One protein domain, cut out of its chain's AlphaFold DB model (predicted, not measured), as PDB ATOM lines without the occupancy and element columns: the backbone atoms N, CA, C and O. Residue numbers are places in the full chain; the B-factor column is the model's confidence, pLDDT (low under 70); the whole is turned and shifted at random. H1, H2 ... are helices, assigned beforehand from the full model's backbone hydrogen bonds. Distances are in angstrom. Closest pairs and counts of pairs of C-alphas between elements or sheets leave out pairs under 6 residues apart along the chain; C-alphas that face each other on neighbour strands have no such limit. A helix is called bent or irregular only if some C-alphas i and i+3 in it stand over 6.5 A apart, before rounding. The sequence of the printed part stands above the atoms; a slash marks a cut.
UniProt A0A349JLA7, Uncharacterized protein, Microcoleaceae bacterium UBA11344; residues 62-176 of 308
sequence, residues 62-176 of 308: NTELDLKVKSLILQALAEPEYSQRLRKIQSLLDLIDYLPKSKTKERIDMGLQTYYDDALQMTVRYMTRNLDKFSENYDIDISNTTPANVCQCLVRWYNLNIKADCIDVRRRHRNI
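This is residues 62 to 176 of the 308 residues of an uncharacterized protein of Microcoleaceae bacterium UBA11344 (UniProt A0A349JLA7). A hairpin, H1 and H2, stands across one end of long H4, and kinked H3 packs on H4. The printed part has 115 residues with four named helices in order, H1 to H4, and no named strand. All helix and compact, it has a radius of gyration of the C-alphas of 14.3 A and spans 47 by 30 by 23 A.

Begin with H1, residues 63 to 78, which touches H2, residues 82 to 96, as a hairpin, C-alphas 76 and 85 closest at 4.9 A. H3, residues 110 to 137, is irregular, C-alphas 129 and 132 being 7.8 A apart. H4, residues 147 to 174, touches H3 with residues 157 to 170, C-alphas 165 and 119 closest at 4.8 A. Every O i to N i+4 pair is within hydrogen-bond range in H1 and H4, 10 of 11 in H2, 15 of 24 in H3.

Find C-alpha 63 at (-21.516, 13.673, 96.727), where H1 begins; H4 runs 40.2 A to C-alpha 174 at (2.724, 48.553, 96.568).

The printed part has no cut; link H2 to H3 is long. Residues 62 and 174 to 176 have pLDDT under 70.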
ATOM      1  N   ASN A  62     -21.979  17.278  94.538       67.38
ATOM      2  CA  ASN A  62     -20.971  16.343  94.050       67.38
ATOM      3  C   ASN A  62     -20.604  15.429  95.224       67.38
ATOM      4  O   ASN A  62     -19.611  15.641  95.920       67.38
ATOM      5  N   THR A  63     -21.483  14.460  95.486       79.06
ATOM      6  CA  THR A  63     -21.516  13.673  96.727       79.06
ATOM      7  C   THR A  63     -20.184  12.994  97.031       79.06
ATOM      8  O   THR A  63     -19.787  12.915  98.189       79.06
ATOM      9  N   GLU A  64     -19.462  12.541  96.005       88.56
ATOM     10  CA  GLU A  64     -18.161  11.890  96.167       88.56
ATOM     11  C   GLU A  64     -17.068  12.879  96.594       88.56
ATOM     12  O   GLU A  64     -16.298  12.610  97.521       88.56
ATOM     13  N   LEU A  65     -17.032  14.054  95.965       89.25
ATOM     14  CA  LEU A  65     -16.057  15.097  96.268       89.25
ATOM     15  C   LEU A  65     -16.276  15.669  97.675       89.25
ATOM     16  O   LEU A  65     -15.319  15.828  98.433       89.25
ATOM     17  N   ASP A  66     -17.535  15.885  98.057       90.75
ATOM     18  CA  ASP A  66     -17.909  16.370  99.387       90.75
ATOM     19  C   ASP A  66     -17.524  15.366 100.490       90.75
ATOM     20  O   ASP A  66     -17.005  15.749 101.545       90.75
ATOM     21  N   LEU A  67     -17.723  14.063 100.245       91.88
ATOM     22  CA  LEU A  67     -17.278  12.993 101.147       91.88
ATOM     23  C   LEU A  67     -15.752  12.976 101.283       91.88
ATOM     24  O   LEU A  67     -15.227  12.870 102.399       91.88
ATOM     25  N   LYS A  68     -15.031  13.130 100.168       93.62
ATOM     26  CA  LYS A  68     -13.568  13.178 100.162       93.62
ATOM     27  C   LYS A  68     -13.047  14.381 100.951       93.62
ATOM     28  O   LYS A  68     -12.183  14.206 101.807       93.62
ATOM     29  N   VAL A  69     -13.634  15.561 100.758       93.00
ATOM     30  CA  VAL A  69     -13.336  16.773 101.539       93.00
ATOM     31  C   VAL A  69     -13.526  16.529 103.036       93.00
ATOM     32  O   VAL A  69     -12.598  16.741 103.817       93.00
ATOM     33  N   LYS A  70     -14.697  16.024 103.443       93.56
ATOM     34  CA  LYS A  70     -14.991  15.750 104.858       93.56
ATOM     35  C   LYS A  70     -13.984  14.770 105.467       93.56
ATOM     36  O   LYS A  70     -13.473  15.015 106.558       93.56
ATOM     37  N   SER A  71     -13.670  13.682 104.763       94.75
ATOM     38  CA  SER A  71     -12.718  12.678 105.255       94.75
ATOM     39  C   SER A  71     -11.294  13.221 105.403       94.75
ATOM     40  O   SER A  71     -10.641  12.925 106.402       94.75
ATOM     41  N   LEU A  72     -10.819  14.055 104.470       94.62
ATOM     42  CA  LEU A  72      -9.502  14.690 104.563       94.62
ATOM     43  C   LEU A  72      -9.415  15.666 105.737       94.62
ATOM     44  O   LEU A  72      -8.392  15.685 106.420       94.62
ATOM     45  N   ILE A  73     -10.477  16.430 106.011       92.69
ATOM     46  CA  ILE A  73     -10.512  17.336 107.168       92.69
ATOM     47  C   ILE A  73     -10.445  16.541 108.476       92.69
ATOM     48  O   ILE A  73      -9.635  16.866 109.340       92.69
ATOM     49  N   LEU A  74     -11.236  15.473 108.610       93.81
ATOM     50  CA  LEU A  74     -11.204  14.615 109.800       93.81
ATOM     51  C   LEU A  74      -9.829  13.960 109.997       93.81
ATOM     52  O   LEU A  74      -9.314  13.947 111.110       93.81
ATOM     53  N   GLN A  75      -9.205  13.472 108.918       94.00
ATOM     54  CA  GLN A  75      -7.842  12.929 108.972       94.00
ATOM     55  C   GLN A  75      -6.820  13.990 109.392       94.00
ATOM     56  O   GLN A  75      -5.944  13.703 110.197       94.00
ATOM     57  N   ALA A  76      -6.923  15.212 108.865       93.00
ATOM     58  CA  ALA A  76      -5.998  16.291 109.195       93.00
ATOM     59  C   ALA A  76      -6.147  16.777 110.649       93.00
ATOM     60  O   ALA A  76      -5.146  17.123 111.272       93.00
ATOM     61  N   LEU A  77      -7.367  16.774 111.198       91.38
ATOM     62  CA  LEU A  77      -7.628  17.095 112.607       91.38
ATOM     63  C   LEU A  77      -7.092  16.018 113.557       91.38
ATOM     64  O   LEU A  77      -6.514  16.345 114.589       91.38
ATOM     65  N   ALA A  78      -7.246  14.743 113.191       92.38
ATOM     66  CA  ALA A  78      -6.742  13.621 113.979       92.38
ATOM     67  C   ALA A  78      -5.208  13.487 113.945       92.38
ATOM     68  O   ALA A  78      -4.644  12.802 114.793       92.38
ATOM     69  N   GLU A  79      -4.539  14.116 112.976       92.75
ATOM     70  CA  GLU A  79      -3.097  14.004 112.773       92.75
ATOM     71  C   GLU A  79      -2.316  14.992 113.666       92.75
ATOM     72  O   GLU A  79      -2.430  16.212 113.461       92.75
ATOM     73  N   PRO A  80      -1.512  14.508 114.638       87.75
ATOM     74  CA  PRO A  80      -0.668  15.362 115.472       87.75
ATOM     75  C   PRO A  80       0.605  15.832 114.755       87.75
ATOM     76  O   PRO A  80       1.158  16.873 115.115       87.75
ATOM     77  N   GLU A  81       1.100  15.097 113.753       92.56
ATOM     78  CA  GLU A  81       2.341  15.458 113.077       92.56
ATOM     79  C   GLU A  81       2.106  16.553 112.026       92.56
ATOM     80  O   GLU A  81       1.398  16.368 111.034       92.56
ATOM     81  N   TYR A  82       2.776  17.699 112.186       89.31
ATOM     82  CA  TYR A  82       2.627  18.840 111.276       89.31
ATOM     83  C   TYR A  82       2.896  18.480 109.807       89.31
ATOM     84  O   TYR A  82       2.188  18.954 108.918       89.31
ATOM     85  N   SER A  83       3.910  17.650 109.535       90.81
ATOM     86  CA  SER A  83       4.301  17.290 108.167       90.81
ATOM     87  C   SER A  83       3.208  16.473 107.463       90.81
ATOM     88  O   SER A  83       2.876  16.727 106.301       90.81
ATOM     89  N   GLN A  84       2.587  15.541 108.187       91.50
ATOM     90  CA  GLN A  84       1.500  14.712 107.682       91.50
ATOM     91  C   GLN A  84       0.214  15.526 107.551       91.50
ATOM     92  O   GLN A  84      -0.438  15.471 106.507       91.50
ATOM     93  N   ARG A  85      -0.094  16.373 108.541       92.25
ATOM     94  CA  ARG A  85      -1.211  17.325 108.484       92.25
ATOM     95  C   ARG A  85      -1.100  18.246 107.267       92.25
ATOM     96  O   ARG A  85      -2.083  18.437 106.554       92.25
ATOM     97  N   LEU A  86       0.095  18.765 106.978       92.06
ATOM     98  CA  LEU A  86       0.361  19.579 105.791       92.06
ATOM     99  C   LEU A  86       0.059  18.815 104.498       92.06
ATOM    100  O   LEU A  86      -0.599  19.367 103.624       92.06
ATOM    101  N   ARG A  87       0.468  17.544 104.381       92.50
ATOM    102  CA  ARG A  87       0.137  16.713 103.205       92.50
ATOM    103  C   ARG A  87      -1.371  16.550 103.029       92.50
ATOM    104  O   ARG A  87      -1.855  16.665 101.910       92.50
ATOM    105  N   LYS A  88      -2.118  16.325 104.116       93.12
ATOM    106  CA  LYS A  88      -3.587  16.206 104.068       93.12
ATOM    107  C   LYS A  88      -4.255  17.513 103.644       93.12
ATOM    108  O   LYS A  88      -5.164  17.478 102.821       93.12
ATOM    109  N   ILE A  89      -3.782  18.650 104.159       91.50
ATOM    110  CA  ILE A  89      -4.239  19.976 103.727       91.50
ATOM    111  C   ILE A  89      -3.886  20.222 102.262       91.50
ATOM    112  O   ILE A  89      -4.738  20.689 101.524       91.50
ATOM    113  N   GLN A  90      -2.687  19.865 101.808       91.62
ATOM    114  CA  GLN A  90      -2.322  20.014 100.402       91.62
ATOM    115  C   GLN A  90      -3.246  19.182  99.506       91.62
ATOM    116  O   GLN A  90      -3.833  19.724  98.581       91.62
ATOM    117  N   SER A  91      -3.495  17.917  99.859       91.94
ATOM    118  CA  SER A  91      -4.475  17.083  99.151       91.94
ATOM    119  C   SER A  91      -5.892  17.658  99.187       91.94
ATOM    120  O   SER A  91      -6.661  17.419  98.264       91.94
ATOM    121  N   LEU A  92      -6.264  18.387 100.242       91.62
ATOM    122  CA  LEU A  92      -7.541  19.096 100.319       91.62
ATOM    123  C   LEU A  92      -7.573  20.292  99.359       91.62
ATOM    124  O   LEU A  92      -8.586  20.510  98.701       91.62
ATOM    125  N   LEU A  93      -6.477  21.047  99.270       87.62
ATOM    126  CA  LEU A  93      -6.329  22.184  98.363       87.62
ATOM    127  C   LEU A  93      -6.308  21.747  96.897       87.62
ATOM    128  O   LEU A  93      -6.937  22.403  96.076       87.62
ATOM    129  N   ASP A  94      -5.706  20.602  96.580       89.19
ATOM    130  CA  ASP A  94      -5.746  20.024  95.231       89.19
ATOM    131  C   ASP A  94      -7.191  19.706  94.786       89.19
ATOM    132  O   ASP A  94      -7.487  19.634  93.596       89.19
ATOM    133  N   LEU A  95      -8.125  19.529  95.735       90.19
ATOM    134  CA  LEU A  95      -9.548  19.355  95.427       90.19
ATOM    135  C   LEU A  95     -10.284  20.681  95.211       90.19
ATOM    136  O   LEU A  95     -11.349  20.669  94.594       90.19
ATOM    137  N   ILE A  96      -9.754  21.808  95.700       87.44
ATOM    138  CA  ILE A  96     -10.446  23.106  95.690       87.44
ATOM    139  C   ILE A  96     -10.766  23.572  94.275       87.44
ATOM    140  O   ILE A  96     -11.844  24.129  94.065       87.44
ATOM    141  N   ASP A  97      -9.907  23.295  93.298       84.56
ATOM    142  CA  ASP A  97     -10.133  23.688  91.901       84.56
ATOM    143  C   ASP A  97     -11.425  23.089  91.318       84.56
ATOM    144  O   ASP A  97     -12.125  23.721  90.512       84.56
ATOM    145  N   TYR A  98     -11.796  21.905  91.809       87.56
ATOM    146  CA  TYR A  98     -13.000  21.169  91.429       87.56
ATOM    147  C   TYR A  98     -14.231  21.546  92.264       87.56
ATOM    148  O   TYR A  98     -15.351  21.181  91.898       87.56
ATOM    149  N   LEU A  99     -14.060  22.274  93.375       87.50
ATOM    150  CA  LEU A  99     -15.175  22.681  94.227       87.50
ATOM    151  C   LEU A  99     -15.955  23.846  93.600       87.50
ATOM    152  O   LEU A  99     -15.367  24.825  93.130       87.50
ATOM    153  N   PRO A 100     -17.298  23.800  93.613       84.06
ATOM    154  CA  PRO A 100     -18.098  24.902  93.108       84.06
ATOM    155  C   PRO A 100     -17.862  26.159  93.951       84.06
ATOM    156  O   PRO A 100     -17.827  26.110  95.180       84.06
ATOM    157  N   LYS A 101     -17.777  27.314  93.281       87.56
ATOM    158  CA  LYS A 101     -17.598  28.642  93.902       87.56
ATOM    159  C   LYS A 101     -16.257  28.839  94.629       87.56
ATOM    160  O   LYS A 101     -16.115  29.831  95.346       87.56
ATOM    161  N   SER A 102     -15.276  27.954  94.450       89.50
ATOM    162  CA  SER A 102     -13.913  28.197  94.925       89.50
ATOM    163  C   SER A 102     -13.230  29.315  94.134       89.50
ATOM    164  O   SER A 102     -13.377  29.426  92.913       89.50
ATOM    165  N   LYS A 103     -12.478  30.163  94.838       90.75
ATOM    166  CA  LYS A 103     -11.631  31.204  94.249       90.75
ATOM    167  C   LYS A 103     -10.286  30.611  93.841       90.75
ATOM    168  O   LYS A 103      -9.315  30.720  94.582       90.75
ATOM    169  N   THR A 104     -10.257  29.985  92.670       90.69
ATOM    170  CA  THR A 104      -9.011  29.601  91.990       90.69
ATOM    171  C   THR A 104      -8.312  30.836  91.420       90.69
ATOM    172  O   THR A 104      -8.870  31.942  91.439       90.69
ATOM    173  N   LYS A 105      -7.114  30.656  90.862       89.88
ATOM    174  CA  LYS A 105      -6.352  31.732  90.216       89.88
ATOM    175  C   LYS A 105      -7.146  32.447  89.121       89.88
ATOM    176  O   LYS A 105      -7.070  33.661  88.997       89.88
ATOM    177  N   GLU A 106      -7.955  31.715  88.365       87.00
ATOM    178  CA  GLU A 106      -8.767  32.243  87.265       87.00
ATOM    179  C   GLU A 106     -10.069  32.883  87.760       87.00
ATOM    180  O   GLU A 106     -10.637  33.744  87.088       87.00
ATOM    181  N   ARG A 107     -10.566  32.456  88.929       86.75
ATOM    182  CA  ARG A 107     -11.869  32.864  89.483       86.75
ATOM    183  C   ARG A 107     -11.768  33.951  90.553       86.75
ATOM    184  O   ARG A 107     -12.796  34.473  90.988       86.75
ATOM    185  N   ILE A 108     -10.567  34.275  91.024       90.00
ATOM    186  CA  ILE A 108     -10.348  35.398  91.938       90.00
ATOM    187  C   ILE A 108     -10.484  36.738  91.197       90.00
ATOM    188  O   ILE A 108     -10.393  36.812  89.971       90.00
ATOM    189  N   ASP A 109     -10.721  37.807  91.961       88.00
ATOM    190  CA  ASP A 109     -10.871  39.169  91.450       88.00
ATOM    191  C   ASP A 109      -9.680  39.532  90.538       88.00
ATOM    192  O   ASP A 109      -8.529  39.341  90.926       88.00
ATOM    193  N   MET A 110      -9.938  40.069  89.338       80.31
ATOM    194  CA  MET A 110      -8.925  40.252  88.277       80.31
ATOM    195  C   MET A 110      -7.658  40.983  88.756       80.31
ATOM    196  O   MET A 110      -6.543  40.570  88.459       80.31
ATOM    197  N   GLY A 111      -7.815  42.021  89.585       84.94
ATOM    198  CA  GLY A 111      -6.694  42.778  90.161       84.94
ATOM    199  C   GLY A 111      -5.915  42.065  91.276       84.94
ATOM    200  O   GLY A 111      -5.025  42.676  91.868       84.94
ATOM    201  N   LEU A 112      -6.274  40.824  91.615       89.38
ATOM    202  CA  LEU A 112      -5.606  39.986  92.613       89.38
ATOM    203  C   LEU A 112      -4.904  38.759  92.008       89.38
ATOM    204  O   LEU A 112      -4.083  38.156  92.693       89.38
ATOM    205  N   GLN A 113      -5.172  38.413  90.743       91.19
ATOM    206  CA  GLN A 113      -4.652  37.193  90.103       91.19
ATOM    207  C   GLN A 113      -3.119  37.118  90.103       91.19
ATOM    208  O   GLN A 113      -2.552  36.063  90.375       91.19
ATOM    209  N   THR A 114      -2.439  38.247  89.874       92.00
ATOM    210  CA  THR A 114      -0.967  38.344  89.882       92.00
ATOM    211  C   THR A 114      -0.346  37.987  91.235       92.00
ATOM    212  O   THR A 114       0.820  37.622  91.291       92.00
ATOM    213  N   TYR A 115      -1.113  38.072  92.323       93.44
ATOM    214  CA  TYR A 115      -0.640  37.809  93.685       93.44
ATOM    215  C   TYR A 115      -1.082  36.442  94.218       93.44
ATOM    216  O   TYR A 115      -0.866  36.142  95.391       93.44
ATOM    217  N   TYR A 116      -1.759  35.638  93.397       93.44
ATOM    218  CA  TYR A 116      -2.393  34.401  93.841       93.44
ATOM    219  C   TYR A 116      -1.381  33.349  94.299       93.44
ATOM    220  O   TYR A 116      -1.575  32.747  95.349       93.44
ATOM    221  N   ASP A 117      -0.295  33.148  93.550       92.75
ATOM    222  CA  ASP A 117       0.661  32.069  93.834       92.75
ATOM    223  C   ASP A 117       1.377  32.293  95.181       92.75
ATOM    224  O   ASP A 117       1.482  31.376  95.998       92.75
ATOM    225  N   ASP A 118       1.779  33.537  95.462       92.56
ATOM    226  CA  ASP A 118       2.381  33.931  96.743       92.56
ATOM    227  C   ASP A 118       1.369  33.846  97.895       92.56
ATOM    228  O   ASP A 118       1.679  33.368  98.993       92.56
ATOM    229  N   ALA A 119       0.134  34.287  97.644       94.69
ATOM    230  CA  ALA A 119      -0.948  34.226  98.618       94.69
ATOM    231  C   ALA A 119      -1.318  32.781  98.970       94.69
ATOM    232  O   ALA A 119      -1.558  32.484 100.139       94.69
ATOM    233  N   LEU A 120      -1.300  31.867  97.997       94.12
ATOM    234  CA  LEU A 120      -1.632  30.463  98.207       94.12
ATOM    235  C   LEU A 120      -0.689  29.822  99.227       94.12
ATOM    236  O   LEU A 120      -1.157  29.154 100.148       94.12
ATOM    237  N   GLN A 121       0.618  30.085  99.140       92.69
ATOM    238  CA  GLN A 121       1.587  29.579 100.122       92.69
ATOM    239  C   GLN A 121       1.283  30.077 101.544       92.69
ATOM    240  O   GLN A 121       1.373  29.316 102.516       92.69
ATOM    241  N   MET A 122       0.890  31.349 101.678       91.81
ATOM    242  CA  MET A 122       0.472  31.923 102.958       91.81
ATOM    243  C   MET A 122      -0.814  31.270 103.479       91.81
ATOM    244  O   MET A 122      -0.870  30.882 104.652       91.81
ATOM    245  N   THR A 123      -1.801  31.080 102.603       93.81
ATOM    246  CA  THR A 123      -3.085  30.456 102.923       93.81
ATOM    247  C   THR A 123      -2.900  29.010 103.378       93.81
ATOM    248  O   THR A 123      -3.432  28.645 104.427       93.81
ATOM    249  N   VAL A 124      -2.083  28.207 102.679       91.75
ATOM    250  CA  VAL A 124      -1.770  26.817 103.066       91.75
ATOM    251  C   VAL A 124      -1.228  26.783 104.491       91.75
ATOM    252  O   VAL A 124      -1.769  26.098 105.360       91.75
ATOM    253  N   ARG A 125      -0.196  27.590 104.766       90.94
ATOM    254  CA  ARG A 125       0.449  27.646 106.083       90.94
ATOM    255  C   ARG A 125      -0.524  28.074 107.179       90.94
ATOM    256  O   ARG A 125      -0.462  27.550 108.294       90.94
ATOM    257  N   TYR A 126      -1.406  29.027 106.887       91.44
ATOM    258  CA  TYR A 126      -2.436  29.463 107.825       91.44
ATOM    259  C   TYR A 126      -3.447  28.350 108.112       91.44
ATOM    260  O   TYR A 126      -3.720  28.073 109.282       91.44
ATOM    261  N   MET A 127      -3.967  27.694 107.072       90.88
ATOM    262  CA  MET A 127      -4.966  26.634 107.204       90.88
ATOM    263  C   MET A 127      -4.408  25.432 107.969       90.88
ATOM    264  O   MET A 127      -5.071  24.947 108.878       90.88
ATOM    265  N   THR A 128      -3.167  25.008 107.705       91.00
ATOM    266  CA  THR A 128      -2.528  23.911 108.458       91.00
ATOM    267  C   THR A 128      -2.435  24.206 109.957       91.00
ATOM    268  O   THR A 128      -2.617  23.309 110.778       91.00
ATOM    269  N   ARG A 129      -2.170  25.464 110.331       90.00
ATOM    270  CA  ARG A 129      -2.021  25.893 111.734       90.00
ATOM    271  C   ARG A 129      -3.339  26.169 112.449       90.00
ATOM    272  O   ARG A 129      -3.356  26.179 113.672       90.00
ATOM    273  N   ASN A 130      -4.404  26.467 111.709       89.69
ATOM    274  CA  ASN A 130      -5.679  26.920 112.273       89.69
ATOM    275  C   ASN A 130      -6.850  26.018 111.871       89.69
ATOM    276  O   ASN A 130      -7.997  26.442 111.976       89.69
ATOM    277  N   LEU A 131      -6.577  24.790 111.422       88.88
ATOM    278  CA  LEU A 131      -7.625  23.827 111.096       88.88
ATOM    279  C   LEU A 131      -8.488  23.500 112.319       88.88
ATOM    280  O   LEU A 131      -9.698  23.381 112.191       88.88
ATOM    281  N   ASP A 132      -7.896  23.432 113.509       85.94
ATOM    282  CA  ASP A 132      -8.645  23.175 114.742       85.94
ATOM    283  C   ASP A 132      -9.697  24.286 114.976       85.94
ATOM    284  O   ASP A 132     -10.884  24.015 115.165       85.94
ATOM    285  N   LYS A 133      -9.298  25.549 114.755       86.06
ATOM    286  CA  LYS A 133     -10.175  26.733 114.838       86.06
ATOM    287  C   LYS A 133     -11.206  26.832 113.715       86.06
ATOM    288  O   LYS A 133     -12.127  27.636 113.812       86.06
ATOM    289  N   PHE A 134     -11.056  26.095 112.612       87.19
ATOM    290  CA  PHE A 134     -12.058  26.106 111.541       87.19
ATOM    291  C   PHE A 134     -13.395  25.563 112.050       87.19
ATOM    292  O   PHE A 134     -14.429  26.162 111.773       87.19
ATOM    293  N   SER A 135     -13.369  24.483 112.835       83.25
ATOM    294  CA  SER A 135     -14.587  23.921 113.431       83.25
ATOM    295  C   SER A 135     -15.273  24.910 114.382       83.25
ATOM    296  O   SER A 135     -16.480  25.122 114.277       83.25
ATOM    297  N   GLU A 136     -14.484  25.595 115.215       82.12
ATOM    298  CA  GLU A 136     -14.946  26.609 116.170       82.12
ATOM    299  C   GLU A 136     -15.535  27.845 115.471       82.12
ATOM    300  O   GLU A 136     -16.639  28.275 115.785       82.12
ATOM    301  N   ASN A 137     -14.829  28.403 114.481       79.81
ATOM    302  CA  ASN A 137     -15.218  29.656 113.823       79.81
ATOM    303  C   ASN A 137     -16.508  29.550 113.002       79.81
ATOM    304  O   ASN A 137     -17.159  30.563 112.751       79.81
ATOM    305  N   TYR A 138     -16.839  28.350 112.528       81.38
ATOM    306  CA  TYR A 138     -18.050  28.100 111.748       81.38
ATOM    307  C   TYR A 138     -19.158  27.433 112.567       81.38
ATOM    308  O   TYR A 138     -20.226  27.197 112.004       81.38
ATOM    309  N   ASP A 139     -18.918  27.158 113.855       82.25
ATOM    310  CA  ASP A 139     -19.837  26.442 114.748       82.25
ATOM    311  C   ASP A 139     -20.361  25.143 114.107       82.25
ATOM    312  O   ASP A 139     -21.563  24.888 114.009       82.25
ATOM    313  N   ILE A 140     -19.432  24.341 113.566       85.25
ATOM    314  CA  ILE A 140     -19.752  23.083 112.887       85.25
ATOM    315  C   ILE A 140     -19.144  21.881 113.602       85.25
ATOM    316  O   ILE A 140     -17.931  21.758 113.764       85.25
ATOM    317  N   ASP A 141     -19.995  20.909 113.922       87.94
ATOM    318  CA  ASP A 141     -19.548  19.564 114.266       87.94
ATOM    319  C   ASP A 141     -19.291  18.780 112.977       87.94
ATOM    320  O   ASP A 141     -20.212  18.278 112.326       87.94
ATOM    321  N   ILE A 142     -18.024  18.680 112.588       87.62
ATOM    322  CA  ILE A 142     -17.605  18.050 111.330       87.62
ATOM    323  C   ILE A 142     -18.022  16.575 111.277       87.62
ATOM    324  O   ILE A 142     -18.364  16.081 110.201       87.62
ATOM    325  N   SER A 143     -18.055  15.875 112.415       86.88
ATOM    326  CA  SER A 143     -18.412  14.453 112.473       86.88
ATOM    327  C   SER A 143     -19.877  14.243 112.097       86.88
ATOM    328  O   SER A 143     -20.181  13.404 111.244       86.88
ATOM    329  N   ASN A 144     -20.765  15.077 112.640       87.00
ATOM    330  CA  ASN A 144     -22.215  14.931 112.496       87.00
ATOM    331  C   ASN A 144     -22.822  15.757 111.348       87.00
ATOM    332  O   ASN A 144     -23.915  15.453 110.871       87.00
ATOM    333  N   THR A 145     -22.113  16.768 110.846       89.75
ATOM    334  CA  THR A 145     -22.592  17.630 109.755       89.75
ATOM    335  C   THR A 145     -22.546  16.923 108.396       89.75
ATOM    336  O   THR A 145     -21.670  16.092 108.127       89.75
ATOM    337  N   THR A 146     -23.481  17.262 107.500       91.12
ATOM    338  CA  THR A 146     -23.514  16.713 106.137       91.12
ATOM    339  C   THR A 146     -22.251  17.100 105.349       91.12
ATOM    340  O   THR A 146     -21.766  18.228 105.485       91.12
ATOM    341  N   PRO A 147     -21.711  16.211 104.492       91.00
ATOM    342  CA  PRO A 147     -20.508  16.501 103.705       91.00
ATOM    343  C   PRO A 147     -20.618  17.787 102.873       91.00
ATOM    344  O   PRO A 147     -19.686  18.586 102.852       91.00
ATOM    345  N   ALA A 148     -21.787  18.037 102.276       89.00
ATOM    346  CA  ALA A 148     -22.055  19.242 101.491       89.00
ATOM    347  C   ALA A 148     -21.931  20.536 102.320       89.00
ATOM    348  O   ALA A 148     -21.356  21.520 101.858       89.00
ATOM    349  N   ASN A 149     -22.415  20.539 103.568       89.25
ATOM    350  CA  ASN A 149     -22.304  21.705 104.449       89.25
ATOM    351  C   ASN A 149     -20.856  21.931 104.907       89.25
ATOM    352  O   ASN A 149     -20.399  23.074 104.939       89.25
ATOM    353  N   VAL A 150     -20.118  20.855 105.213       91.12
ATOM    354  CA  VAL A 150     -18.681  20.935 105.541       91.12
ATOM    355  C   VAL A 150     -17.904  21.520 104.360       91.12
ATOM    356  O   VAL A 150     -17.124  22.454 104.536       91.12
ATOM    357  N   CYS A 151     -18.172  21.023 103.152       91.56
ATOM    358  CA  CYS A 151     -17.581  21.518 101.915       91.56
ATOM    359  C   CYS A 151     -17.897  23.004 101.687       91.56
ATOM    360  O   CYS A 151     -16.995  23.805 101.444       91.56
ATOM    361  N   GLN A 152     -19.155  23.417 101.869       91.00
ATOM    362  CA  GLN A 152     -19.549  24.820 101.752       91.00
ATOM    363  C   GLN A 152     -18.806  25.721 102.752       91.00
ATOM    364  O   GLN A 152     -18.370  26.815 102.384       91.00
ATOM    365  N   CYS A 153     -18.647  25.281 104.002       91.38
ATOM    366  CA  CYS A 153     -17.901  26.028 105.015       91.38
ATOM    367  C   CYS A 153     -16.414  26.114 104.661       91.38
ATOM    368  O   CYS A 153     -15.837  27.197 104.745       91.38
ATOM    369  N   LEU A 154     -15.816  25.019 104.185       92.44
ATOM    370  CA  LEU A 154     -14.434  25.006 103.715       92.44
ATOM    371  C   LEU A 154     -14.226  25.991 102.562       92.44
ATOM    372  O   LEU A 154     -13.293  26.787 102.613       92.44
ATOM    373  N   VAL A 155     -15.091  25.971 101.542       92.44
ATOM    374  CA  VAL A 155     -14.990  26.886 100.392       92.44
ATOM    375  C   VAL A 155     -15.075  28.338 100.855       92.44
ATOM    376  O   VAL A 155     -14.279  29.169 100.422       92.44
ATOM    377  N   ARG A 156     -15.994  28.661 101.775       92.12
ATOM    378  CA  ARG A 156     -16.084  30.008 102.364       92.12
ATOM    379  C   ARG A 156     -14.806  30.385 103.107       92.12
ATOM    380  O   ARG A 156     -14.307  31.492 102.915       92.12
ATOM    381  N   TRP A 157     -14.277  29.474 103.917       92.38
ATOM    382  CA  TRP A 157     -13.060  29.698 104.688       92.38
ATOM    383  C   TRP A 157     -11.856  29.926 103.781       92.38
ATOM    384  O   TRP A 157     -11.154  30.925 103.926       92.38
ATOM    385  N   TYR A 158     -11.659  29.056 102.795       93.31
ATOM    386  CA  TYR A 158     -10.612  29.197 101.794       93.31
ATOM    387  C   TYR A 158     -10.728  30.524 101.037       93.31
ATOM    388  O   TYR A 158      -9.777  31.303 101.022       93.31
ATOM    389  N   ASN A 159     -11.906  30.829 100.485       94.00
ATOM    390  CA  ASN A 159     -12.144  32.040  99.696       94.00
ATOM    391  C   ASN A 159     -11.850  33.327 100.475       94.00
ATOM    392  O   ASN A 159     -11.362  34.300  99.895       94.00
ATOM    393  N   LEU A 160     -12.171  33.344 101.770       91.31
ATOM    394  CA  LEU A 160     -11.889  34.476 102.643       91.31
ATOM    395  C   LEU A 160     -10.380  34.638 102.859       91.31
ATOM    396  O   LEU A 160      -9.858  35.739 102.695       91.31
ATOM    397  N   ASN A 161      -9.680  33.544 103.169       92.56
ATOM    398  CA  ASN A 161      -8.243  33.584 103.431       92.56
ATOM    399  C   ASN A 161      -7.432  33.929 102.180       92.56
ATOM    400  O   ASN A 161      -6.621  34.847 102.243       92.56
ATOM    401  N   ILE A 162      -7.695  33.280 101.042       94.44
ATOM    402  CA  ILE A 162      -6.936  33.539  99.812       94.44
ATOM    403  C   ILE A 162      -7.119  34.983  99.334       94.44
ATOM    404  O   ILE A 162      -6.164  35.630  98.913       94.44
ATOM    405  N   LYS A 163      -8.328  35.548  99.475       93.81
ATOM    406  CA  LYS A 163      -8.583  36.955  99.137       93.81
ATOM    407  C   LYS A 163      -7.810  37.900 100.058       93.81
ATOM    408  O   LYS A 163      -7.220  38.862  99.569       93.81
ATOM    409  N   ALA A 164      -7.828  37.643 101.367       91.69
ATOM    410  CA  ALA A 164      -7.089  38.443 102.339       91.69
ATOM    411  C   ALA A 164      -5.576  38.380 102.076       91.69
ATOM    412  O   ALA A 164      -4.928  39.420 101.977       91.69
ATOM    413  N   ASP A 165      -5.039  37.180 101.848       94.44
ATOM    414  CA  ASP A 165      -3.616  36.981 101.579       94.44
ATOM    415  C   ASP A 165      -3.192  37.651 100.259       94.44
ATOM    416  O   ASP A 165      -2.168  38.332 100.229       94.44
ATOM    417  N   CYS A 166      -4.005  37.596  99.195       94.31
ATOM    418  CA  CYS A 166      -3.741  38.354  97.964       94.31
ATOM    419  C   CYS A 166      -3.701  39.872  98.197       94.31
ATOM    420  O   CYS A 166      -2.878  40.575  97.608       94.31
ATOM    421  N   ILE A 167      -4.590  40.404  99.043       91.25
ATOM    422  CA  ILE A 167      -4.595  41.830  99.395       91.25
ATOM    423  C   ILE A 167      -3.320  42.193 100.162       91.25
ATOM    424  O   ILE A 167      -2.733  43.243  99.888       91.25
ATOM    425  N   ASP A 168      -2.872  41.337 101.076       90.12
ATOM    426  CA  ASP A 168      -1.658  41.561 101.858       90.12
ATOM    427  C   ASP A 168      -0.395  41.492 100.998       90.12
ATOM    428  O   ASP A 168       0.459  42.377 101.103       90.12
ATOM    429  N   VAL A 169      -0.292  40.521 100.086       91.69
ATOM    430  CA  VAL A 169       0.797  40.462  99.096       91.69
ATOM    431  C   VAL A 169       0.797  41.729  98.237       91.69
ATOM    432  O   VAL A 169       1.822  42.401  98.116       91.69
ATOM    433  N   ARG A 170      -0.369  42.153  97.732       89.62
ATOM    434  CA  ARG A 170      -0.501  43.406  96.975       89.62
ATOM    435  C   ARG A 170      -0.055  44.630  97.776       89.62
ATOM    436  O   ARG A 170       0.589  45.515  97.218       89.62
ATOM    437  N   ARG A 171      -0.404  44.717  99.066       86.62
ATOM    438  CA  ARG A 171       0.025  45.809  99.961       86.62
ATOM    439  C   ARG A 171       1.546  45.820 100.112       86.62
ATOM    440  O   ARG A 171       2.148  46.882  99.975       86.62
ATOM    441  N   ARG A 172       2.170  44.652 100.305       84.69
ATOM    442  CA  ARG A 172       3.637  44.525 100.348       84.69
ATOM    443  C   ARG A 172       4.280  44.987  99.042       84.69
ATOM    444  O   ARG A 172       5.231  45.754  99.094       84.69
ATOM    445  N   HIS A 173       3.722  44.604  97.893       78.00
ATOM    446  CA  HIS A 173       4.260  44.993  96.584       78.00
ATOM    447  C   HIS A 173       4.066  46.489  96.299       78.00
ATOM    448  O   HIS A 173       4.957  47.126  95.755       78.00
ATOM    449  N   ARG A 174       2.941  47.097  96.706       68.62
ATOM    450  CA  ARG A 174       2.724  48.553  96.568       68.62
ATOM    451  C   ARG A 174       3.659  49.396  97.432       68.62
ATOM    452  O   ARG A 174       3.936  50.536  97.067       68.62
ATOM    453  N   ASN A 175       4.129  48.848  98.549       57.59
ATOM    454  CA  ASN A 175       5.106  49.511  99.410       57.59
ATOM    455  C   ASN A 175       6.534  49.450  98.839       57.59
ATOM    456  O   ASN A 175       7.411  50.133  99.355       57.59
ATOM    457  N   ILE A 176       6.759  48.696  97.756       55.09
ATOM    458  CA  ILE A 176       8.029  48.649  97.031       55.09
ATOM    459  C   ILE A 176       7.817  49.331  95.672       55.09
ATOM    460  O   ILE A 176       7.479  48.699  94.673       55.09
TER     461      ILE A 176